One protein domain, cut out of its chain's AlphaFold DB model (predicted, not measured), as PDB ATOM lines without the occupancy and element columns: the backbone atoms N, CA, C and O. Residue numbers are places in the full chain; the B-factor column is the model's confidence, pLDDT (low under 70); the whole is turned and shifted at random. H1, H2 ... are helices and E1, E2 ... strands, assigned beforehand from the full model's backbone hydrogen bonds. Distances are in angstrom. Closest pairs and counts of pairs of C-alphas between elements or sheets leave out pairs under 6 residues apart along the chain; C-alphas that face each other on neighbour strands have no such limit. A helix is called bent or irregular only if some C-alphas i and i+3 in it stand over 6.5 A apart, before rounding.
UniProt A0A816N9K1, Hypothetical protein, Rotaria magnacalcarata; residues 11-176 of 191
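AT A GLANCE: This is residues 11 to 176 of the 191 residues of the protein "Hypothetical protein" of Rotaria magnacalcarata (UniProt A0A816N9K1). The chain is wound in stacked turns, a short right-handed solenoid in which six parallel strands stand side by side as a curved wall, with the helices and the long loops on one side of it. Each turn from E1 on leaves the top of a strand and comes back to start the next, through H2, H3, or H4 and H5, or through the loops 41 to 62 and 95 to 113; H1 comes before the first strand, at that end of the row. The printed part has 166 residues with five named helices and six named strands, in the order H1 E1 E2 H2 E3 E4 H3 E5 H4 H5 E6, and the sheet runs E1 E2 E3 E4 E5 E6, parallel throughout. The class is mixed, helices and strands; the whole is compact, with a radius of gyration of the C-alphas of 15.3 A and spans of 42 by 30 by 28 A.

HOW THE PARTS SIT: H1, residues 20 to 28, and E1, residues 35 to 40, are near each other, with 7 pairs of C-alphas within 10 A; H1 only grazes the sheet. E1, an edge strand, is parallel to E2, residues 63 to 71, at 20 degrees, with N 38 and O 65 2.8 A apart, within hydrogen-bond range. E2 bends by 98 degrees at residue 68. A strand-helix-strand unit, two parallel neighbour strands with a helix between, is made by E2, H2, residues 75 to 80, and E3, residues 87 to 94; N 66 and O 89 are 2.8 A apart. H2 is not on the sheet, and E3 bends by 70 degrees at residue 91. E3 pairs with E4, residues 114 to 120, where N 93 and O 118 are 2.7 A apart. E4, H3, residues 124 to 137, and E5, residues 140 to 145, make the second such unit, with N 119 and O 144 2.7 A apart. E5, H4, residues 149 to 152, H5, residues 154 to 164, and E6, residues 170 to 175, make the third, with N 143 and O 172 2.9 A apart; the three crossovers are right-handed. H3 and H5 touch, closest at the C-alphas of Thr 132 and His 164, 5.6 A, the same way at a tilt of 37 degrees, only just steep. H2 and H3 are close but not clearly touching, closest at the C-alphas of Asn 76 and Ile 130, 7.5 A. H3 and H4 only graze the sheet, H5 is not on it, and H1 is apart from the other helices. Each O i to N i+4 pair is within hydrogen-bond range in H1, H2 and H5, 6 of 10 are in H3, and H4 is too short for one.

IN THESE COORDINATES: H1 begins at C-alpha 20, (-27.817, 5.683, -16.982), and measures 12.1 A. E1 spans 16.3 A, E2 19.0 A, H2 8.6 A, E3 19.5 A and E4 19.6 A. H3, 20.0 A from C-alpha 124 at (-5.130, 2.866, -3.829), is irregular: C-alphas 134 and 137 are 8.0 A apart. E5 spans 16.7 A, H4 5.4 A, H5 15.2 A and E6 16.3 A, ending at C-alpha 175, (0.708, 2.414, -14.590).

THE WHOLE: The two C-alphas farthest apart are those of Gly 14 and Lys 155, 44.3 A. The sheet is twisted, its C-alphas up to 7.0 A off their best plane. The printed part, residues 11 to 176, has no cut. The links E1 to E2, 22 residues, and E3 to E4, 19 residues, are long. The mean pLDDT of the printed part is 85.3; 31 residues are under 70, namely 16 to 19, 42 to 57 and 97 to 107.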
ATOM      1  N   ILE A  11     -25.692  -2.495 -25.946       90.25
ATOM      2  CA  ILE A  11     -26.335  -1.186 -26.044       90.25
ATOM      3  C   ILE A  11     -25.267  -0.168 -26.406       90.25
ATOM      4  O   ILE A  11     -24.278  -0.028 -25.691       90.25
ATOM      5  N   SER A  12     -25.488   0.536 -27.513       89.19
ATOM      6  CA  SER A  12     -24.647   1.637 -27.976       89.19
ATOM      7  C   SER A  12     -25.537   2.838 -28.269       89.19
ATOM      8  O   SER A  12     -26.021   2.971 -29.393       89.19
ATOM      9  N   PRO A  13     -25.824   3.684 -27.268       76.12
ATOM     10  CA  PRO A  13     -26.524   4.937 -27.492       76.12
ATOM     11  C   PRO A  13     -25.695   5.790 -28.459       76.12
ATOM     12  O   PRO A  13     -24.492   5.950 -28.267       76.12
ATOM     13  N   GLY A  14     -26.328   6.310 -29.512       71.94
ATOM     14  CA  GLY A  14     -25.681   7.256 -30.430       71.94
ATOM     15  C   GLY A  14     -25.524   8.661 -29.839       71.94
ATOM     16  O   GLY A  14     -24.812   9.482 -30.403       71.94
ATOM     17  N   GLU A  15     -26.179   8.927 -28.707       70.88
ATOM     18  CA  GLU A  15     -26.218  10.220 -28.026       70.88
ATOM     19  C   GLU A  15     -25.931  10.060 -26.525       70.88
ATOM     20  O   GLU A  15     -26.014   8.961 -25.968       70.88
ATOM     21  N   TYR A  16     -25.616  11.176 -25.860       67.25
ATOM     22  CA  TYR A  16     -25.376  11.211 -24.419       67.25
ATOM     23  C   TYR A  16     -26.607  10.744 -23.633       67.25
ATOM     24  O   TYR A  16     -27.695  11.308 -23.750       67.25
ATOM     25  N   VAL A  17     -26.425   9.742 -22.774       65.56
ATOM     26  CA  VAL A  17     -27.494   9.261 -21.892       65.56
ATOM     27  C   VAL A  17     -27.563  10.166 -20.662       65.56
ATOM     28  O   VAL A  17     -26.682  10.102 -19.813       65.56
ATOM     29  N   GLN A  18     -28.616  10.981 -20.539       59.47
ATOM     30  CA  GLN A  18     -28.810  11.888 -19.390       59.47
ATOM     31  C   GLN A  18     -28.920  11.158 -18.041       59.47
ATOM     32  O   GLN A  18     -28.581  11.710 -17.001       59.47
ATOM     33  N   SER A  19     -29.413   9.915 -18.036       66.38
ATOM     34  CA  SER A  19     -29.506   9.104 -16.823       66.38
ATOM     35  C   SER A  19     -29.306   7.628 -17.144       66.38
ATOM     36  O   SER A  19     -30.193   6.949 -17.666       66.38
ATOM     37  N   SER A  20     -28.121   7.107 -16.824       72.62
ATOM     38  CA  SER A  20     -27.817   5.683 -16.982       72.62
ATOM     39  C   SER A  20     -28.579   4.807 -15.982       72.62
ATOM     40  O   SER A  20     -28.619   3.591 -16.142       72.62
ATOM     41  N   SER A  21     -29.195   5.393 -14.952       74.94
ATOM     42  CA  SER A  21     -29.831   4.647 -13.865       74.94
ATOM     43  C   SER A  21     -30.999   3.785 -14.357       74.94
ATOM     44  O   SER A  21     -31.048   2.586 -14.077       74.94
ATOM     45  N   HIS A  22     -31.875   4.366 -15.180       76.25
ATOM     46  CA  HIS A  22     -32.997   3.667 -15.808       76.25
ATOM     47  C   HIS A  22     -32.542   2.606 -16.808       76.25
ATOM     48  O   HIS A  22     -33.208   1.584 -16.979       76.25
ATOM     49  N   LEU A  23     -31.402   2.837 -17.465       82.12
ATOM     50  CA  LEU A  23     -30.808   1.864 -18.369       82.12
ATOM     51  C   LEU A  23     -30.377   0.621 -17.591       82.12
ATOM     52  O   LEU A  23     -30.805  -0.483 -17.916       82.12
ATOM     53  N   PHE A  24     -29.588   0.799 -16.529       84.31
ATOM     54  CA  PHE A  24     -29.127  -0.314 -15.702       84.31
ATOM     55  C   PHE A  24     -30.291  -1.074 -15.060       84.31
ATOM     56  O   PHE A  24     -30.312  -2.301 -15.145       84.31
ATOM     57  N   SER A  25     -31.298  -0.389 -14.501       81.62
ATOM     58  CA  SER A  25     -32.464  -1.066 -13.907       81.62
ATOM     59  C   SER A  25     -33.261  -1.883 -14.933       81.62
ATOM     60  O   SER A  25     -33.626  -3.036 -14.687       81.62
ATOM     61  N   SER A  26     -33.475  -1.325 -16.126       84.00
ATOM     62  CA  SER A  26     -34.206  -2.004 -17.200       84.00
ATOM     63  C   SER A  26     -33.449  -3.212 -17.744       84.00
ATOM     64  O   SER A  26     -34.061  -4.219 -18.086       84.00
ATOM     65  N   VAL A  27     -32.122  -3.126 -17.826       88.69
ATOM     66  CA  VAL A  27     -31.283  -4.215 -18.331       88.69
ATOM     67  C   VAL A  27     -31.130  -5.321 -17.291       88.69
ATOM     68  O   VAL A  27     -31.205  -6.498 -17.632       88.69
ATOM     69  N   PHE A  28     -30.936  -4.969 -16.019       87.69
ATOM     70  CA  PHE A  28     -30.612  -5.949 -14.980       87.69
ATOM     71  C   PHE A  28     -31.827  -6.770 -14.544       87.69
ATOM     72  O   PHE A  28     -31.649  -7.898 -14.087       87.69
ATOM     73  N   SER A  29     -33.041  -6.262 -14.788       86.50
ATOM     74  CA  SER A  29     -34.306  -6.989 -14.612       86.50
ATOM     75  C   SER A  29     -34.592  -8.034 -15.707       86.50
ATOM     76  O   SER A  29     -35.579  -8.769 -15.631       86.50
ATOM     77  N   LEU A  30     -33.741  -8.155 -16.736       88.88
ATOM     78  CA  LEU A  30     -33.915  -9.151 -17.795       88.88
ATOM     79  C   LEU A  30     -33.495 -10.552 -17.319       88.88
ATOM     80  O   LEU A  30     -32.329 -10.937 -17.363       88.88
ATOM     81  N   LEU A  31     -34.490 -11.365 -16.954       88.31
ATOM     82  CA  LEU A  31     -34.352 -12.675 -16.290       88.31
ATOM     83  C   LEU A  31     -33.559 -13.768 -17.033       88.31
ATOM     84  O   LEU A  31     -33.300 -14.831 -16.465       88.31
ATOM     85  N   LYS A  32     -33.187 -13.566 -18.299       91.38
ATOM     86  CA  LYS A  32     -32.382 -14.527 -19.080       91.38
ATOM     87  C   LYS A  32     -31.071 -13.945 -19.601       91.38
ATOM     88  O   LYS A  32     -30.304 -14.683 -20.226       91.38
ATOM     89  N   LEU A  33     -30.799 -12.670 -19.320       94.50
ATOM     90  CA  LEU A  33     -29.643 -11.963 -19.845       94.50
ATOM     91  C   LEU A  33     -28.368 -12.422 -19.134       94.50
ATOM     92  O   LEU A  33     -28.176 -12.152 -17.955       94.50
ATOM     93  N   LYS A  34     -27.488 -13.115 -19.857       96.50
ATOM     94  CA  LYS A  34     -26.208 -13.606 -19.330       96.50
ATOM     95  C   LYS A  34     -25.038 -12.715 -19.720       96.50
ATOM     96  O   LYS A  34     -24.089 -12.596 -18.953       96.50
ATOM     97  N   TYR A  35     -25.097 -12.115 -20.903       97.94
ATOM     98  CA  TYR A  35     -24.067 -11.221 -21.417       97.94
ATOM     99  C   TYR A  35     -24.646  -9.828 -21.632       97.94
ATOM    100  O   TYR A  35     -25.680  -9.676 -22.281       97.94
ATOM    101  N   CYS A  36     -23.960  -8.811 -21.129       96.44
ATOM    102  CA  CYS A  36     -24.329  -7.423 -21.318       96.44
ATOM    103  C   CYS A  36     -23.091  -6.581 -21.637       96.44
ATOM    104  O   CYS A  36     -22.132  -6.563 -20.866       96.44
ATOM    105  N   LYS A  37     -23.128  -5.853 -22.755       96.25
ATOM    106  CA  LYS A  37     -22.191  -4.766 -23.049       96.25
ATOM    107  C   LYS A  37     -22.958  -3.451 -23.121       96.25
ATOM    108  O   LYS A  37     -23.920  -3.337 -23.876       96.25
ATOM    109  N   ILE A  38     -22.516  -2.449 -22.375       91.62
ATOM    110  CA  ILE A  38     -23.104  -1.111 -22.386       91.62
ATOM    111  C   ILE A  38     -22.004  -0.129 -22.751       91.62
ATOM    112  O   ILE A  38     -21.011  -0.023 -22.039       91.62
ATOM    113  N   ILE A  39     -22.182   0.574 -23.863       90.12
ATOM    114  CA  ILE A  39     -21.313   1.671 -24.272       90.12
ATOM    115  C   ILE A  39     -21.944   2.952 -23.732       90.12
ATOM    116  O   ILE A  39     -23.106   3.233 -24.014       90.12
ATOM    117  N   ILE A  40     -21.220   3.694 -22.895       80.00
ATOM    118  CA  ILE A  40     -21.743   4.864 -22.190       80.00
ATOM    119  C   ILE A  40     -20.916   6.087 -22.564       80.00
ATOM    120  O   ILE A  40     -19.748   6.211 -22.199       80.00
ATOM    121  N   GLN A  41     -21.566   7.033 -23.232       75.75
ATOM    122  CA  GLN A  41     -21.060   8.385 -23.407       75.75
ATOM    123  C   GLN A  41     -21.813   9.282 -22.423       75.75
ATOM    124  O   GLN A  41     -22.971   9.622 -22.644       75.75
ATOM    125  N   THR A  42     -21.195   9.608 -21.289       64.88
ATOM    126  CA  THR A  42     -21.795  10.453 -20.242       64.88
ATOM    127  C   THR A  42     -20.818  11.524 -19.778       64.88
ATOM    128  O   THR A  42     -19.597  11.349 -19.824       64.88
ATOM    129  N   LYS A  43     -21.358  12.649 -19.296       63.53
ATOM    130  CA  LYS A  43     -20.603  13.592 -18.466       63.53
ATOM    131  C   LYS A  43     -20.559  13.040 -17.034       63.53
ATOM    132  O   LYS A  43     -21.566  12.568 -16.519       63.53
ATOM    133  N   VAL A  44     -19.384  13.095 -16.401       56.06
ATOM    134  CA  VAL A  44     -19.070  12.471 -15.090       56.06
ATOM    135  C   VAL A  44     -20.066  12.821 -13.982       56.06
ATOM    136  O   VAL A  44     -20.285  12.021 -13.079       56.06
ATOM    137  N   SER A  45     -20.677  14.004 -14.047       52.38
ATOM    138  CA  SER A  45     -21.594  14.513 -13.025       52.38
ATOM    139  C   SER A  45     -22.983  13.866 -13.025       52.38
ATOM    140  O   SER A  45     -23.731  14.097 -12.083       52.38
ATOM    141  N   GLU A  46     -23.351  13.093 -14.054       53.88
ATOM    142  CA  GLU A  46     -24.740  12.639 -14.264       53.88
ATOM    143  C   GLU A  46     -24.929  11.121 -14.145       53.88
ATOM    144  O   GLU A  46     -26.055  10.633 -14.030       53.88
ATOM    145  N   THR A  47     -23.847  10.339 -14.122       55.22
ATOM    146  CA  THR A  47     -23.947   8.891 -13.907       55.22
ATOM    147  C   THR A  47     -24.185   8.608 -12.435       55.22
ATOM    148  O   THR A  47     -23.253   8.331 -11.692       55.22
ATOM    149  N   MET A  48     -25.434   8.668 -11.990       59.22
ATOM    150  CA  MET A  48     -25.812   8.071 -10.717       59.22
ATOM    151  C   MET A  48     -26.255   6.638 -11.001       59.22
ATOM    152  O   MET A  48     -27.232   6.411 -11.717       59.22
ATOM    153  N   PHE A  49     -25.531   5.644 -10.488       63.78
ATOM    154  CA  PHE A  49     -26.095   4.300 -10.429       63.78
ATOM    155  C   PHE A  49     -27.199   4.319  -9.367       63.78
ATOM    156  O   PHE A  49     -26.994   4.901  -8.296       63.78
ATOM    157  N   PRO A  50     -28.385   3.753  -9.637       57.81
ATOM    158  CA  PRO A  50     -29.476   3.848  -8.694       57.81
ATOM    159  C   PRO A  50     -29.074   3.111  -7.426       57.81
ATOM    160  O   PRO A  50     -28.793   1.912  -7.440       57.81
ATOM    161  N   ALA A  51     -29.110   3.829  -6.312       53.81
ATOM    162  CA  ALA A  51     -28.850   3.266  -5.001       53.81
ATOM    163  C   ALA A  51     -29.922   2.217  -4.606       53.81
ATOM    164  O   ALA A  51     -29.812   1.573  -3.572       53.81
ATOM    165  N   TYR A  52     -30.973   2.012  -5.400       53.69
ATOM    166  CA  TYR A  52     -32.148   1.214  -5.031       53.69
ATOM    167  C   TYR A  52     -32.336  -0.041  -5.890       53.69
ATOM    168  O   TYR A  52     -33.416  -0.619  -5.907       53.69
ATOM    169  N   LEU A  53     -31.301  -0.514  -6.599       55.72
ATOM    170  CA  LEU A  53     -31.415  -1.786  -7.329       55.72
ATOM    171  C   LEU A  53     -31.567  -3.016  -6.413       55.72
ATOM    172  O   LEU A  53     -31.803  -4.111  -6.914       55.72
ATOM    173  N   SER A  54     -31.473  -2.845  -5.089       50.88
ATOM    174  CA  SER A  54     -31.706  -3.894  -4.089       50.88
ATOM    175  C   SER A  54     -33.143  -4.426  -4.051       50.88
ATOM    176  O   SER A  54     -33.383  -5.423  -3.384       50.88
ATOM    177  N   GLU A  55     -34.097  -3.766  -4.715       52.47
ATOM    178  CA  GLU A  55     -35.502  -4.202  -4.770       52.47
ATOM    179  C   GLU A  55     -35.798  -5.204  -5.901       52.47
ATOM    180  O   GLU A  55     -36.915  -5.708  -5.994       52.47
ATOM    181  N   TYR A  56     -34.822  -5.506  -6.764       58.78
ATOM    182  CA  TYR A  56     -35.003  -6.433  -7.881       58.78
ATOM    183  C   TYR A  56     -34.436  -7.820  -7.570       58.78
ATOM    184  O   TYR A  56     -33.449  -7.955  -6.846       58.78
ATOM    185  N   ASP A  57     -35.039  -8.843  -8.183       65.62
ATOM    186  CA  ASP A  57     -34.485 -10.195  -8.215       65.62
ATOM    187  C   ASP A  57     -33.028 -10.174  -8.707       65.62
ATOM    188  O   ASP A  57     -32.663  -9.406  -9.602       65.62
ATOM    189  N   GLU A  58     -32.199 -11.048  -8.129       80.25
ATOM    190  CA  GLU A  58     -30.785 -11.180  -8.480       80.25
ATOM    191  C   GLU A  58     -30.587 -11.305  -9.996       80.25
ATOM    192  O   GLU A  58     -31.091 -12.236 -10.640       80.25
ATOM    193  N   SER A  59     -29.804 -10.392 -10.577       87.06
ATOM    194  CA  SER A  59     -29.611 -10.377 -12.021       87.06
ATOM    195  C   SER A  59     -28.831 -11.620 -12.483       87.06
ATOM    196  O   SER A  59     -27.805 -11.976 -11.890       87.06
ATOM    197  N   PRO A  60     -29.261 -12.295 -13.566       92.31
ATOM    198  CA  PRO A  60     -28.612 -13.506 -14.067       92.31
ATOM    199  C   PRO A  60     -27.345 -13.235 -14.889       92.31
ATOM    200  O   PRO A  60     -26.785 -14.180 -15.449       92.31
ATOM    201  N   ILE A  61     -26.909 -11.976 -14.987       95.19
ATOM    202  CA  ILE A  61     -25.755 -11.566 -15.786       95.19
ATOM    203  C   ILE A  61     -24.487 -12.254 -15.267       95.19
ATOM    204  O   ILE A  61     -24.127 -12.173 -14.095       95.19
ATOM    205  N   GLU A  62     -23.791 -12.919 -16.183       97.94
ATOM    206  CA  GLU A  62     -22.517 -13.598 -15.956       97.94
ATOM    207  C   GLU A  62     -21.346 -12.787 -16.546       97.94
ATOM    208  O   GLU A  62     -20.231 -12.855 -16.036       97.94
ATOM    209  N   TYR A  63     -21.588 -11.995 -17.594       98.44
ATOM    210  CA  TYR A  63     -20.582 -11.186 -18.284       98.44
ATOM    211  C   TYR A  63     -21.078  -9.754 -18.449       98.44
ATOM    212  O   TYR A  63     -22.076  -9.526 -19.135       98.44
ATOM    213  N   LEU A  64     -20.365  -8.800 -17.853       97.62
ATOM    214  CA  LEU A  64     -20.659  -7.377 -17.964       97.62
ATOM    215  C   LEU A  64     -19.446  -6.611 -18.495       97.62
ATOM    216  O   LEU A  64     -18.350  -6.700 -17.944       97.62
ATOM    217  N   ILE A  65     -19.674  -5.822 -19.541       97.44
ATOM    218  CA  ILE A  65     -18.707  -4.871 -20.086       97.44
ATOM    219  C   ILE A  65     -19.341  -3.481 -20.072       97.44
ATOM    220  O   ILE A  65     -20.378  -3.268 -20.700       97.44
ATOM    221  N   ILE A  66     -18.709  -2.538 -19.382       93.81
ATOM    222  CA  ILE A  66     -19.069  -1.121 -19.393       93.81
ATOM    223  C   ILE A  66     -17.962  -0.376 -20.134       93.81
ATOM    224  O   ILE A  66     -16.846  -0.231 -19.644       93.81
ATOM    225  N   ASP A  67     -18.286   0.058 -21.341       92.69
ATOM    226  CA  ASP A  67     -17.408   0.777 -22.256       92.69
ATOM    227  C   ASP A  67     -17.769   2.268 -22.193       92.69
ATOM    228  O   ASP A  67     -18.541   2.799 -22.987       92.69
ATOM    229  N   GLY A  68     -17.319   2.910 -21.123       87.94
ATOM    230  CA  GLY A  68     -17.537   4.311 -20.803       87.94
ATOM    231  C   GLY A  68     -16.987   4.685 -19.425       87.94
ATOM    232  O   GLY A  68     -16.314   3.896 -18.756       87.94
ATOM    233  N   ARG A  69     -17.292   5.910 -18.983       86.38
ATOM    234  CA  ARG A  69     -16.982   6.358 -17.616       86.38
ATOM    235  C   ARG A  69     -18.038   5.824 -16.651       86.38
ATOM    236  O   ARG A  69     -19.234   5.966 -16.899       86.38
ATOM    237  N   PHE A  70     -17.595   5.234 -15.547       87.31
ATOM    238  CA  PHE A  70     -18.449   4.691 -14.497       87.31
ATOM    239  C   PHE A  70     -17.978   5.189 -13.121       87.31
ATOM    240  O   PHE A  70     -16.779   5.128 -12.849       87.31
ATOM    241  N   PRO A  71     -18.869   5.675 -12.241       87.25
ATOM    242  CA  PRO A  71     -18.474   6.155 -10.918       87.25
ATOM    243  C   PRO A  71     -17.912   5.027 -10.063       87.25
ATOM    244  O   PRO A  71     -18.563   3.998  -9.873       87.25
ATOM    245  N   PHE A  72     -16.734   5.245  -9.493       88.44
ATOM    246  CA  PHE A  72     -16.078   4.303  -8.597       88.44
ATOM    247  C   PHE A  72     -16.959   3.963  -7.397       88.44
ATOM    248  O   PHE A  72     -17.085   2.799  -7.029       88.44
ATOM    249  N   GLU A  73     -17.625   4.965  -6.833       85.44
ATOM    250  CA  GLU A  73     -18.516   4.803  -5.693       85.44
ATOM    251  C   GLU A  73     -19.642   3.834  -6.046       85.44
ATOM    252  O   GLU A  73     -19.907   2.900  -5.315       85.44
ATOM    253  N   SER A  74     -20.209   3.914  -7.247       84.38
ATOM    254  CA  SER A  74     -21.300   3.024  -7.661       84.38
ATOM    255  C   SER A  74     -20.912   1.547  -7.840       84.38
ATOM    256  O   SER A  74     -21.795   0.708  -8.046       84.38
ATOM    257  N   LEU A  75     -19.622   1.203  -7.782       88.12
ATOM    258  CA  LEU A  75     -19.130  -0.153  -8.035       88.12
ATOM    259  C   LEU A  75     -19.674  -1.165  -7.021       88.12
ATOM    260  O   LEU A  75     -20.008  -2.286  -7.399       88.12
ATOM    261  N   ASN A  76     -19.833  -0.766  -5.759       85.38
ATOM    262  CA  ASN A  76     -20.377  -1.636  -4.715       85.38
ATOM    263  C   ASN A  76     -21.807  -2.067  -5.027       85.38
ATOM    264  O   ASN A  76     -22.130  -3.257  -5.001       85.38
ATOM    265  N   ASN A  77     -22.659  -1.098  -5.367       82.12
ATOM    266  CA  ASN A  77     -24.050  -1.363  -5.717       82.12
ATOM    267  C   ASN A  77     -24.133  -2.223  -6.983       82.12
ATOM    268  O   ASN A  77     -24.904  -3.178  -7.021       82.12
ATOM    269  N   LEU A  78     -23.292  -1.940  -7.986       87.75
ATOM    270  CA  LEU A  78     -23.215  -2.737  -9.211       87.75
ATOM    271  C   LEU A  78     -22.923  -4.211  -8.906       87.75
ATOM    272  O   LEU A  78     -23.651  -5.095  -9.352       87.75
ATOM    273  N   LEU A  79     -21.867  -4.467  -8.134       88.56
ATOM    274  CA  LEU A  79     -21.420  -5.812  -7.775       88.56
ATOM    275  C   LEU A  79     -22.458  -6.561  -6.932       88.56
ATOM    276  O   LEU A  79     -22.675  -7.754  -7.136       88.56
ATOM    277  N   SER A  80     -23.148  -5.854  -6.039       82.56
ATOM    278  CA  SER A  80     -24.181  -6.429  -5.170       82.56
ATOM    279  C   SER A  80     -25.405  -6.925  -5.946       82.56
ATOM    280  O   SER A  80     -26.027  -7.907  -5.551       82.56
ATOM    281  N   CYS A  81     -25.731  -6.293  -7.076       84.88
ATOM    282  CA  CYS A  81     -26.856  -6.685  -7.932       84.88
ATOM    283  C   CYS A  81     -26.542  -7.849  -8.884       84.88
ATOM    284  O   CYS A  81     -27.442  -8.344  -9.566       84.88
ATOM    285  N   LEU A  82     -25.277  -8.272  -8.965       90.06
ATOM    286  CA  LEU A  82     -24.792  -9.243  -9.947       90.06
ATOM    287  C   LEU A  82     -24.111 -10.441  -9.257       90.06
ATOM    288  O   LEU A  82     -22.937 -10.724  -9.504       90.06
ATOM    289  N   PRO A  83     -24.820 -11.205  -8.409       89.69
ATOM    290  CA  PRO A  83     -24.209 -12.285  -7.626       89.69
ATOM    291  C   PRO A  83     -23.679 -13.443  -8.485       89.69
ATOM    292  O   PRO A  83     -22.848 -14.225  -8.024       89.69
ATOM    293  N   ARG A  84     -24.135 -13.559  -9.740       93.56
ATOM    294  CA  ARG A  84     -23.695 -14.576 -10.714       93.56
ATOM    295  C   ARG A  84     -22.580 -14.101 -11.642       93.56
ATOM    296  O   ARG A  84     -22.165 -14.866 -12.516       93.56
ATOM    297  N   LEU A  85     -22.087 -12.876 -11.454       96.38
ATOM    298  CA  LEU A  85     -21.079 -12.279 -12.318       96.38
ATOM    299  C   LEU A  85     -19.798 -13.112 -12.312       96.38
ATOM    300  O   LEU A  85     -19.270 -13.457 -11.258       96.38
ATOM    301  N   ARG A  86     -19.301 -13.420 -13.507       98.31
ATOM    302  CA  ARG A  86     -18.048 -14.142 -13.758       98.31
ATOM    303  C   ARG A  86     -16.977 -13.239 -14.335       98.31
ATOM    304  O   ARG A  86     -15.793 -13.438 -14.062       98.31
ATOM    305  N   HIS A  87     -17.402 -12.255 -15.115       98.69
ATOM    306  CA  HIS A  87     -16.532 -11.353 -15.840       98.69
ATOM    307  C   HIS A  87     -17.052  -9.924 -15.734       98.69
ATOM    308  O   HIS A  87     -18.187  -9.650 -16.131       98.69
ATOM    309  N   LEU A  88     -16.201  -9.026 -15.246       98.25
ATOM    310  CA  LEU A  88     -16.435  -7.590 -15.252       98.25
ATOM    311  C   LEU A  88     -15.301  -6.885 -15.992       98.25
ATOM    312  O   LEU A  88     -14.129  -7.076 -15.668       98.25
ATOM    313  N   SER A  89     -15.665  -6.029 -16.938       98.31
ATOM    314  CA  SER A  89     -14.749  -5.083 -17.563       98.31
ATOM    315  C   SER A  89     -15.355  -3.685 -17.530       98.31
ATOM    316  O   SER A  89     -16.505  -3.510 -17.932       98.31
ATOM    317  N   ILE A  90     -14.610  -2.700 -17.029       95.56
ATOM    318  CA  ILE A  90     -15.013  -1.291 -17.002       95.56
ATOM    319  C   ILE A  90     -13.868  -0.456 -17.567       95.56
ATOM    320  O   ILE A  90     -12.772  -0.420 -17.002       95.56
ATOM    321  N   SER A  91     -14.123   0.234 -18.675       93.38
ATOM    322  CA  SER A  91     -13.091   0.969 -19.415       93.38
ATOM    323  C   SER A  91     -12.562   2.203 -18.694       93.38
ATOM    324  O   SER A  91     -11.470   2.656 -19.028       93.38
ATOM    325  N   THR A  92     -13.333   2.807 -17.783       91.25
ATOM    326  CA  THR A  92     -12.892   3.928 -16.937       91.25
ATOM    327  C   THR A  92     -13.749   4.017 -15.675       91.25
ATOM    328  O   THR A  92     -14.910   4.412 -15.728       91.25
ATOM    329  N   LEU A  93     -13.169   3.681 -14.528       91.25
ATOM    330  CA  LEU A  93     -13.701   3.977 -13.207       91.25
ATOM    331  C   LEU A  93     -13.219   5.352 -12.772       91.25
ATOM    332  O   LEU A  93     -12.021   5.558 -12.616       91.25
ATOM    333  N   VAL A  94     -14.150   6.272 -12.559       88.69
ATOM    334  CA  VAL A  94     -13.855   7.647 -12.159       88.69
ATOM    335  C   VAL A  94     -14.253   7.872 -10.719       88.69
ATOM    336  O   VAL A  94     -15.356   7.504 -10.320       88.69
ATOM    337  N   LYS A  95     -13.399   8.525  -9.938       85.75
ATOM    338  CA  LYS A  95     -13.825   9.039  -8.639       85.75
ATOM    339  C   LYS A  95     -14.910  10.100  -8.834       85.75
ATOM    340  O   LYS A  95     -14.677  11.100  -9.513       85.75
ATOM    341  N   SER A  96     -16.088   9.893  -8.254       73.12
ATOM    342  CA  SER A  96     -17.099  10.944  -8.170       73.12
ATOM    343  C   SER A  96     -16.884  11.767  -6.897       73.12
ATOM    344  O   SER A  96     -16.303  11.306  -5.919       73.12
ATOM    345  N   GLY A  97     -17.322  13.027  -6.899       66.94
ATOM    346  CA  GLY A  97     -17.222  13.899  -5.721       66.94
ATOM    347  C   GLY A  97     -18.152  13.504  -4.565       66.94
ATOM    348  O   GLY A  97     -18.253  14.245  -3.591       66.94
ATOM    349  N   PHE A  98     -18.862  12.382  -4.679       64.75
ATOM    350  CA  PHE A  98     -19.819  11.910  -3.691       64.75
ATOM    351  C   PHE A  98     -19.159  10.887  -2.770       64.75
ATOM    352  O   PHE A  98     -18.381  10.053  -3.216       64.75
ATOM    353  N   GLU A  99     -19.477  10.922  -1.479       59.94
ATOM    354  CA  GLU A  99     -19.088   9.845  -0.571       59.94
ATOM    355  C   GLU A  99     -20.187   8.787  -0.524       59.94
ATOM    356  O   GLU A  99     -21.342   9.077  -0.200       59.94
ATOM    357  N   GLU A 100     -19.831   7.539  -0.820       60.00
ATOM    358  CA  GLU A 100     -20.736   6.420  -0.606       60.00
ATOM    359  C   GLU A 100     -20.837   6.117   0.897       60.00
ATOM    360  O   GLU A 100     -19.863   5.726   1.537       60.00
ATOM    361  N   ARG A 101     -22.027   6.307   1.480       53.91
ATOM    362  CA  ARG A 101     -22.300   6.079   2.913       53.91
ATOM    363  C   ARG A 101     -22.855   4.689   3.229       53.91
ATOM    364  O   ARG A 101     -23.559   4.529   4.223       53.91
ATOM    365  N   ARG A 102     -22.624   3.691   2.378       60.22
ATOM    366  CA  ARG A 102     -23.178   2.349   2.598       60.22
ATOM    367  C   ARG A 102     -22.122   1.375   3.060       60.22
ATOM    368  O   ARG A 102     -21.023   1.324   2.518       60.22
ATOM    369  N   GLU A 103     -22.499   0.594   4.063       60.41
ATOM    370  CA  GLU A 103     -21.732  -0.568   4.479       60.41
ATOM    371  C   GLU A 103     -21.648  -1.547   3.311       60.41
ATOM    372  O   GLU A 103     -22.647  -1.845   2.649       60.41
ATOM    373  N   LEU A 104     -20.433  -2.018   3.036       62.34
ATOM    374  CA  LEU A 104     -20.221  -3.018   2.009       62.34
ATOM    375  C   LEU A 104     -20.901  -4.326   2.436       62.34
ATOM    376  O   LEU A 104     -20.670  -4.791   3.557       62.34
ATOM    377  N   PRO A 105     -21.708  -4.953   1.565       63.50
ATOM    378  CA  PRO A 105     -22.249  -6.263   1.866       63.50
ATOM    379  C   PRO A 105     -21.108  -7.271   2.034       63.50
ATOM    380  O   PRO A 105     -20.119  -7.250   1.305       63.50
ATOM    381  N   SER A 106     -21.268  -8.201   2.975       60.03
ATOM    382  CA  SER A 106     -20.283  -9.258   3.249       60.03
ATOM    383  C   SER A 106     -20.261 -10.370   2.187       60.03
ATOM    384  O   SER A 106     -19.508 -11.344   2.300       60.03
ATOM    385  N   THR A 107     -21.097 -10.258   1.153       69.25
ATOM    386  CA  THR A 107     -21.300 -11.307   0.158       69.25
ATOM    387  C   THR A 107     -20.119 -11.384  -0.803       69.25
ATOM    388  O   THR A 107     -19.964 -10.572  -1.713       69.25
ATOM    389  N   LYS A 108     -19.297 -12.425  -0.646       78.38
ATOM    390  CA  LYS A 108     -18.238 -12.744  -1.610       78.38
ATOM    391  C   LYS A 108     -18.846 -13.152  -2.956       78.38
ATOM    392  O   LYS A 108     -19.659 -14.078  -3.010       78.38
ATOM    393  N   LEU A 109     -18.377 -12.554  -4.051       89.38
ATOM    394  CA  LEU A 109     -18.771 -12.922  -5.414       89.38
ATOM    395  C   LEU A 109     -18.048 -14.196  -5.867       89.38
ATOM    396  O   LEU A 109     -17.042 -14.157  -6.570       89.38
ATOM    397  N   LYS A 110     -18.562 -15.356  -5.438       93.31
ATOM    398  CA  LYS A 110     -17.935 -16.680  -5.638       93.31
ATOM    399  C   LYS A 110     -17.651 -17.032  -7.100       93.31
ATOM    400  O   LYS A 110     -16.733 -17.798  -7.382       93.31
ATOM    401  N   TYR A 111     -18.454 -16.496  -8.014       96.12
ATOM    402  CA  TYR A 111     -18.335 -16.773  -9.441       96.12
ATOM    403  C   TYR A 111     -17.435 -15.786 -10.177       96.12
ATOM    404  O   TYR A 111     -17.057 -16.083 -11.305       96.12
ATOM    405  N   LEU A 112     -17.064 -14.659  -9.563       97.50
ATOM    406  CA  LEU A 112     -16.308 -13.604 -10.225       97.50
ATOM    407  C   LEU A 112     -14.858 -14.035 -10.409       97.50
ATOM    408  O   LEU A 112     -14.107 -14.141  -9.442       97.50
ATOM    409  N   LYS A 113     -14.478 -14.306 -11.659       98.38
ATOM    410  CA  LYS A 113     -13.157 -14.830 -12.030       98.38
ATOM    411  C   LYS A 113     -12.287 -13.813 -12.746       98.38
ATOM    412  O   LYS A 113     -11.068 -13.898 -12.646       98.38
ATOM    413  N   TYR A 114     -12.898 -12.870 -13.452       98.75
ATOM    414  CA  TYR A 114     -12.188 -11.897 -14.267       98.75
ATOM    415  C   TYR A 114     -12.623 -10.474 -13.933       98.75
ATOM    416  O   TYR A 114     -13.816 -10.162 -13.971       98.75
ATOM    417  N   ILE A 115     -11.638  -9.619 -13.672       98.25
ATOM    418  CA  ILE A 115     -11.785  -8.178 -13.492       98.25
ATOM    419  C   ILE A 115     -10.816  -7.468 -14.442       98.25
ATOM    420  O   ILE A 115      -9.618  -7.755 -14.434       98.25
ATOM    421  N   SER A 116     -11.313  -6.496 -15.206       98.38
ATOM    422  CA  SER A 116     -10.484  -5.518 -15.913       98.38
ATOM    423  C   SER A 116     -10.998  -4.106 -15.667       98.38
ATOM    424  O   SER A 116     -12.147  -3.810 -15.979       98.38
ATOM    425  N   LEU A 117     -10.165  -3.245 -15.082       97.00
ATOM    426  CA  LEU A 117     -10.547  -1.892 -14.677       97.00
ATOM    427  C   LEU A 117      -9.474  -0.887 -15.087       97.00
ATOM    428  O   LEU A 117      -8.293  -1.106 -14.840       97.00
ATOM    429  N   ASN A 118      -9.877   0.247 -15.642       95.19
ATOM    430  CA  ASN A 118      -9.010   1.418 -15.752       95.19
ATOM    431  C   ASN A 118      -9.428   2.431 -14.684       95.19
ATOM    432  O   ASN A 118     -10.601   2.778 -14.609       95.19
ATOM    433  N   LEU A 119      -8.504   2.868 -13.847       94.31
ATOM    434  CA  LEU A 119      -8.739   3.657 -12.649       94.31
ATOM    435  C   LEU A 119      -8.308   5.103 -12.917       94.31
ATOM    436  O   LEU A 119      -7.127   5.399 -13.081       94.31
ATOM    437  N   ASP A 120      -9.281   6.006 -12.958       90.94
ATOM    438  CA  ASP A 120      -9.096   7.440 -13.164       90.94
ATOM    439  C   ASP A 120      -9.367   8.179 -11.846       90.94
ATOM    440  O   ASP A 120     -10.495   8.220 -11.343       90.94
ATOM    441  N   CYS A 121      -8.305   8.740 -11.264       89.31
ATOM    442  CA  CYS A 121      -8.329   9.460  -9.988       89.31
ATOM    443  C   CYS A 121      -8.848   8.638  -8.784       89.31
ATOM    444  O   CYS A 121      -9.297   9.205  -7.784       89.31
ATOM    445  N   VAL A 122      -8.780   7.306  -8.850       91.19
ATOM    446  CA  VAL A 122      -9.100   6.404  -7.732       91.19
ATOM    447  C   VAL A 122      -7.831   6.154  -6.927       91.19
ATOM    448  O   VAL A 122      -6.845   5.657  -7.462       91.19
ATOM    449  N   ARG A 123      -7.852   6.481  -5.633       92.50
ATOM    450  CA  ARG A 123      -6.713   6.210  -4.749       92.50
ATOM    451  C   ARG A 123      -6.611   4.724  -4.419       92.50
ATOM    452  O   ARG A 123      -7.628   4.032  -4.291       92.50
ATOM    453  N   PHE A 124      -5.396   4.261  -4.156       93.88
ATOM    454  CA  PHE A 124      -5.130   2.866  -3.829       93.88
ATOM    455  C   PHE A 124      -5.912   2.394  -2.602       93.88
ATOM    456  O   PHE A 124      -6.463   1.300  -2.604       93.88
ATOM    457  N   ASP A 125      -6.000   3.217  -1.553       93.00
ATOM    458  CA  ASP A 125      -6.726   2.881  -0.321       93.00
ATOM    459  C   ASP A 125      -8.227   2.651  -0.556       93.00
ATOM    460  O   ASP A 125      -8.854   1.845   0.131       93.00
ATOM    461  N   GLN A 126      -8.810   3.345  -1.534       91.12
ATOM    462  CA  GLN A 126     -10.199   3.145  -1.932       91.12
ATOM    463  C   GLN A 126     -10.352   1.828  -2.695       91.12
ATOM    464  O   GLN A 126     -11.240   1.036  -2.384       91.12
ATOM    465  N   PHE A 127      -9.463   1.569  -3.653       93.50
ATOM    466  CA  PHE A 127      -9.463   0.326  -4.418       93.50
ATOM    467  C   PHE A 127      -9.220  -0.910  -3.535       93.50
ATOM    468  O   PHE A 127      -9.897  -1.926  -3.687       93.50
ATOM    469  N   GLU A 128      -8.314  -0.807  -2.562       94.44
ATOM    470  CA  GLU A 128      -7.994  -1.864  -1.600       94.44
ATOM    471  C   GLU A 128      -9.245  -2.346  -0.845       94.44
ATOM    472  O   GLU A 128      -9.452  -3.549  -0.682       94.44
ATOM    473  N   LYS A 129     -10.153  -1.439  -0.468       91.06
ATOM    474  CA  LYS A 129     -11.423  -1.802   0.192       91.06
ATOM    475  C   LYS A 129     -12.321  -2.670  -0.693       91.06
ATOM    476  O   LYS A 129     -12.900  -3.643  -0.217       91.06
ATOM    477  N   ILE A 130     -12.410  -2.357  -1.986       89.62
ATOM    478  CA  ILE A 130     -13.195  -3.146  -2.948       89.62
ATOM    479  C   ILE A 130     -12.571  -4.529  -3.127       89.62
ATOM    480  O   ILE A 130     -13.264  -5.546  -3.055       89.62
ATOM    481  N   LEU A 131     -11.251  -4.567  -3.319       93.12
ATOM    482  CA  LEU A 131     -10.501  -5.798  -3.533       93.12
ATOM    483  C   LEU A 131     -10.670  -6.758  -2.355       93.12
ATOM    484  O   LEU A 131     -11.026  -7.921  -2.552       93.12
ATOM    485  N   THR A 132     -10.473  -6.261  -1.133       92.38
ATOM    486  CA  THR A 132     -10.597  -7.070   0.089       92.38
ATOM    487  C   THR A 132     -12.015  -7.586   0.333       92.38
ATOM    488  O   THR A 132     -12.174  -8.632   0.966       92.38
ATOM    489  N   THR A 133     -13.032  -6.910  -0.211       89.50
ATOM    490  CA  THR A 133     -14.442  -7.291  -0.061       89.50
ATOM    491  C   THR A 133     -14.880  -8.318  -1.107       89.50
ATOM    492  O   THR A 133     -15.435  -9.363  -0.760       89.50
ATOM    493  N   PHE A 134     -14.627  -8.061  -2.394       90.88
ATOM    494  CA  PHE A 134     -15.264  -8.823  -3.474       90.88
ATOM    495  C   PHE A 134     -14.336  -9.781  -4.217       90.88
ATOM    496  O   PHE A 134     -14.818 -10.758  -4.793       90.88
ATOM    497  N   PHE A 135     -13.022  -9.540  -4.237       93.88
ATOM    498  CA  PHE A 135     -12.138 -10.164  -5.234       93.88
ATOM    499  C   PHE A 135     -11.482 -11.472  -4.777       93.88
ATOM    500  O   PHE A 135     -10.562 -11.972  -5.416       93.88
ATOM    501  N   HIS A 136     -12.003 -12.085  -3.717       95.12
ATOM    502  CA  HIS A 136     -11.438 -13.304  -3.139       95.12
ATOM    503  C   HIS A 136     -11.277 -14.470  -4.126       95.12
ATOM    504  O   HIS A 136     -10.307 -15.220  -4.047       95.12
ATOM    505  N   TYR A 137     -12.222 -14.624  -5.056       97.06
ATOM    506  CA  TYR A 137     -12.250 -15.733  -6.017       97.06
ATOM    507  C   TYR A 137     -11.770 -15.349  -7.421       97.06
ATOM    508  O   TYR A 137     -11.833 -16.190  -8.326       97.06
ATOM    509  N   VAL A 138     -11.303 -14.109  -7.596       98.00
ATOM    510  CA  VAL A 138     -10.824 -13.588  -8.877       98.00
ATOM    511  C   VAL A 138      -9.516 -14.279  -9.245       98.00
ATOM    512  O   VAL A 138      -8.584 -14.353  -8.449       98.00
ATOM    513  N   GLU A 139      -9.460 -14.780 -10.473       98.62
ATOM    514  CA  GLU A 139      -8.303 -15.478 -11.038       98.62
ATOM    515  C   GLU A 139      -7.474 -14.560 -11.936       98.62
ATOM    516  O   GLU A 139      -6.265 -14.749 -12.076       98.62
ATOM    517  N   ILE A 140      -8.116 -13.563 -12.547       98.75
ATOM    518  CA  ILE A 140      -7.482 -12.610 -13.452       98.75
ATOM    519  C   ILE A 140      -7.868 -11.201 -13.019       98.75
ATOM    520  O   ILE A 140      -9.039 -10.824 -13.094       98.75
ATOM    521  N   LEU A 141      -6.869 -10.429 -12.601       98.44
ATOM    522  CA  LEU A 141      -7.000  -9.015 -12.282       98.44
ATOM    523  C   LEU A 141      -6.142  -8.210 -13.251       98.44
ATOM    524  O   LEU A 141      -4.917  -8.322 -13.245       98.44
ATOM    525  N   ARG A 142      -6.800  -7.385 -14.064       98.25
ATOM    526  CA  ARG A 142      -6.144  -6.393 -14.910       98.25
ATOM    527  C   ARG A 142      -6.525  -5.005 -14.448       98.25
ATOM    528  O   ARG A 142      -7.711  -4.677 -14.403       98.25
ATOM    529  N   ILE A 143      -5.534  -4.193 -14.136       96.50
ATOM    530  CA  ILE A 143      -5.748  -2.806 -13.752       96.50
ATOM    531  C   ILE A 143      -4.897  -1.884 -14.611       96.50
ATOM    532  O   ILE A 143      -3.778  -2.215 -14.996       96.50
ATOM    533  N   ALA A 144      -5.432  -0.712 -14.902       95.19
ATOM    534  CA  ALA A 144      -4.661   0.393 -15.431       95.19
ATOM    535  C   ALA A 144      -4.914   1.634 -14.573       95.19
ATOM    536  O   ALA A 144      -6.017   1.786 -14.060       95.19
ATOM    537  N   THR A 145      -3.917   2.488 -14.370       93.38
ATOM    538  CA  THR A 145      -4.068   3.758 -13.640       93.38
ATOM    539  C   THR A 145      -3.033   4.770 -14.123       93.38
ATOM    540  O   THR A 145      -1.979   4.395 -14.631       93.38
ATOM    541  N   LEU A 146      -3.348   6.056 -13.987       86.94
ATOM    542  CA  LEU A 146      -2.442   7.194 -14.221       86.94
ATOM    543  C   LEU A 146      -2.060   7.906 -12.915       86.94
ATOM    544  O   LEU A 146      -1.230   8.811 -12.918       86.94
ATOM    545  N   PHE A 147      -2.737   7.568 -11.818       75.44
ATOM    546  CA  PHE A 147      -2.744   8.348 -10.589       75.44
ATOM    547  C   PHE A 147      -2.372   7.479  -9.386       75.44
ATOM    548  O   PHE A 147      -2.696   6.291  -9.352       75.44
ATOM    549  N   ASP A 148      -1.785   8.137  -8.379       83.06
ATOM    550  CA  ASP A 148      -1.382   7.593  -7.077       83.06
ATOM    551  C   ASP A 148      -0.170   6.637  -7.128       83.06
ATOM    552  O   ASP A 148      -0.279   5.446  -7.414       83.06
ATOM    553  N   GLU A 149       1.002   7.157  -6.747       88.31
ATOM    554  CA  GLU A 149       2.258   6.399  -6.649       88.31
ATOM    555  C   GLU A 149       2.155   5.180  -5.716       88.31
ATOM    556  O   GLU A 149       2.954   4.248  -5.821       88.31
ATOM    557  N   ALA A 150       1.155   5.124  -4.827       92.75
ATOM    558  CA  ALA A 150       0.923   3.952  -3.995       92.75
ATOM    559  C   ALA A 150       0.641   2.677  -4.812       92.75
ATOM    560  O   ALA A 150       0.923   1.583  -4.315       92.75
ATOM    561  N   TYR A 151       0.156   2.793  -6.057       93.50
ATOM    562  CA  TYR A 151       0.020   1.661  -6.983       93.50
ATOM    563  C   TYR A 151       1.363   1.046  -7.384       93.50
ATOM    564  O   TYR A 151       1.406  -0.142  -7.700       93.50
ATOM    565  N   LEU A 152       2.460   1.800  -7.312       92.56
ATOM    566  CA  LEU A 152       3.812   1.323  -7.621       92.56
ATOM    567  C   LEU A 152       4.466   0.581  -6.441       92.56
ATOM    568  O   LEU A 152       5.561   0.032  -6.569       92.56
ATOM    569  N   ASN A 153       3.805   0.517  -5.279       95.06
ATOM    570  CA  ASN A 153       4.337  -0.173  -4.109       95.06
ATOM    571  C   ASN A 153       4.151  -1.698  -4.214       95.06
ATOM    572  O   ASN A 153       3.148  -2.260  -3.766       95.06
ATOM    573  N   ALA A 154       5.167  -2.381  -4.747       94.88
ATOM    574  CA  ALA A 154       5.167  -3.835  -4.923       94.88
ATOM    575  C   ALA A 154       4.934  -4.620  -3.617       94.88
ATOM    576  O   ALA A 154       4.179  -5.588  -3.613       94.88
ATOM    577  N   LYS A 155       5.513  -4.184  -2.486       96.69
ATOM    578  CA  LYS A 155       5.337  -4.860  -1.184       96.69
ATOM    579  C   LYS A 155       3.892  -4.784  -0.693       96.69
ATOM    580  O   LYS A 155       3.387  -5.727  -0.084       96.69
ATOM    581  N   ARG A 156       3.218  -3.657  -0.945       95.94
ATOM    582  CA  ARG A 156       1.802  -3.484  -0.603       95.94
ATOM    583  C   ARG A 156       0.931  -4.420  -1.433       95.94
ATOM    584  O   ARG A 156       0.077  -5.090  -0.860       95.94
ATOM    585  N   TRP A 157       1.194  -4.521  -2.737       96.56
ATOM    586  CA  TRP A 157       0.532  -5.495  -3.605       96.56
ATOM    587  C   TRP A 157       0.757  -6.928  -3.141       96.56
ATOM    588  O   TRP A 157      -0.211  -7.650  -2.944       96.56
ATOM    589  N   GLU A 158       2.001  -7.335  -2.906       96.44
ATOM    590  CA  GLU A 158       2.330  -8.694  -2.467       96.44
ATOM    591  C   GLU A 158       1.545  -9.093  -1.208       96.44
ATOM    592  O   GLU A 158       0.886 -10.137  -1.174       96.44
ATOM    593  N   LYS A 159       1.533  -8.222  -0.193       96.50
ATOM    594  CA  LYS A 159       0.754  -8.436   1.031       96.50
ATOM    595  C   LYS A 159      -0.749  -8.512   0.748       96.50
ATOM    596  O   LYS A 159      -1.434  -9.378   1.283       96.50
ATOM    597  N   LEU A 160      -1.268  -7.607  -0.077       96.44
ATOM    598  CA  LEU A 160      -2.693  -7.537  -0.379       96.44
ATOM    599  C   LEU A 160      -3.173  -8.787  -1.129       96.44
ATOM    600  O   LEU A 160      -4.162  -9.406  -0.736       96.44
ATOM    601  N   LEU A 161      -2.453  -9.183  -2.179       96.56
ATOM    602  CA  LEU A 161      -2.811 -10.310  -3.038       96.56
ATOM    603  C   LEU A 161      -2.685 -11.646  -2.298       96.56
ATOM    604  O   LEU A 161      -3.598 -12.465  -2.378       96.56
ATOM    605  N   SER A 162      -1.606 -11.843  -1.530       95.69
ATOM    606  CA  SER A 162      -1.380 -13.088  -0.774       95.69
ATOM    607  C   SER A 162      -2.460 -13.364   0.275       95.69
ATOM    608  O   SER A 162      -2.812 -14.519   0.503       95.69
ATOM    609  N   ILE A 163      -3.014 -12.317   0.892       96.06
ATOM    610  CA  ILE A 163      -4.045 -12.451   1.928       96.06
ATOM    611  C   ILE A 163      -5.445 -12.520   1.306       96.06
ATOM    612  O   ILE A 163      -6.270 -13.344   1.707       96.06
ATOM    613  N   HIS A 164      -5.739 -11.642   0.345       95.75
ATOM    614  CA  HIS A 164      -7.118 -11.398  -0.077       95.75
ATOM    615  C   HIS A 164      -7.494 -12.021  -1.416       95.75
ATOM    616  O   HIS A 164      -8.689 -12.162  -1.665       95.75
ATOM    617  N   MET A 165      -6.535 -12.444  -2.243       96.50
ATOM    618  CA  MET A 165      -6.792 -13.001  -3.576       96.50
ATOM    619  C   MET A 165      -6.083 -14.350  -3.790       96.50
ATOM    620  O   MET A 165      -5.286 -14.494  -4.717       96.50
ATOM    621  N   PRO A 166      -6.381 -15.376  -2.971       96.44
ATOM    622  CA  PRO A 166      -5.678 -16.661  -3.024       96.44
ATOM    623  C   PRO A 166      -5.874 -17.423  -4.344       96.44
ATOM    624  O   PRO A 166      -5.107 -18.331  -4.650       96.44
ATOM    625  N   CYS A 167      -6.904 -17.085  -5.125       97.62
ATOM    626  CA  CYS A 167      -7.168 -17.697  -6.427       97.62
ATOM    627  C   CYS A 167      -6.487 -16.973  -7.598       97.62
ATOM    628  O   CYS A 167      -6.644 -17.419  -8.734       97.62
ATOM    629  N   LEU A 168      -5.772 -15.869  -7.363       98.31
ATOM    630  CA  LEU A 168      -5.199 -15.059  -8.432       98.31
ATOM    631  C   LEU A 168      -4.098 -15.822  -9.177       98.31
ATOM    632  O   LEU A 168      -3.162 -16.349  -8.583       98.31
ATOM    633  N   ARG A 169      -4.213 -15.849 -10.504       98.06
ATOM    634  CA  ARG A 169      -3.277 -16.518 -11.418       98.06
ATOM    635  C   ARG A 169      -2.598 -15.536 -12.356       98.06
ATOM    636  O   ARG A 169      -1.455 -15.750 -12.739       98.06
ATOM    637  N   ILE A 170      -3.316 -14.488 -12.754       98.25
ATOM    638  CA  ILE A 170      -2.817 -13.452 -13.656       98.25
ATOM    639  C   ILE A 170      -3.080 -12.100 -13.011       98.25
ATOM    640  O   ILE A 170      -4.235 -11.709 -12.830       98.25
ATOM    641  N   PHE A 171      -2.000 -11.390 -12.711       97.75
ATOM    642  CA  PHE A 171      -2.026  -9.994 -12.314       97.75
ATOM    643  C   PHE A 171      -1.324  -9.172 -13.389       97.75
ATOM    644  O   PHE A 171      -0.174  -9.447 -13.723       97.75
ATOM    645  N   ASP A 172      -2.036  -8.201 -13.944       95.81
ATOM    646  CA  ASP A 172      -1.531  -7.294 -14.968       95.81
ATOM    647  C   ASP A 172      -1.847  -5.862 -14.536       95.81
ATOM    648  O   ASP A 172      -3.006  -5.529 -14.271       95.81
ATOM    649  N   MET A 173      -0.814  -5.033 -14.410       94.38
ATOM    650  CA  MET A 173      -0.937  -3.651 -13.969       94.38
ATOM    651  C   MET A 173      -0.205  -2.735 -14.938       94.38
ATOM    652  O   MET A 173       1.015  -2.799 -15.065       94.38
ATOM    653  N   ASN A 174      -0.960  -1.824 -15.544       92.62
ATOM    654  CA  ASN A 174      -0.426  -0.756 -16.377       92.62
ATOM    655  C   ASN A 174      -0.516   0.570 -15.618       92.62
ATOM    656  O   ASN A 174      -1.593   1.148 -15.494       92.62
ATOM    657  N   HIS A 175       0.610   1.050 -15.099       87.00
ATOM    658  CA  HIS A 175       0.708   2.414 -14.590       87.00
ATOM    659  C   HIS A 175       1.225   3.303 -15.719       87.00
ATOM    660  O   HIS A 175       2.369   3.167 -16.147       87.00
ATOM    661  N   TYR A 176       0.370   4.164 -16.254       82.31
ATOM    662  CA  TYR A 176       0.772   5.097 -17.293       82.31
ATOM    663  C   TYR A 176       1.508   6.272 -16.639       82.31
ATOM    664  O   TYR A 176       0.956   6.946 -15.772       82.31
TER     665      TYR A 176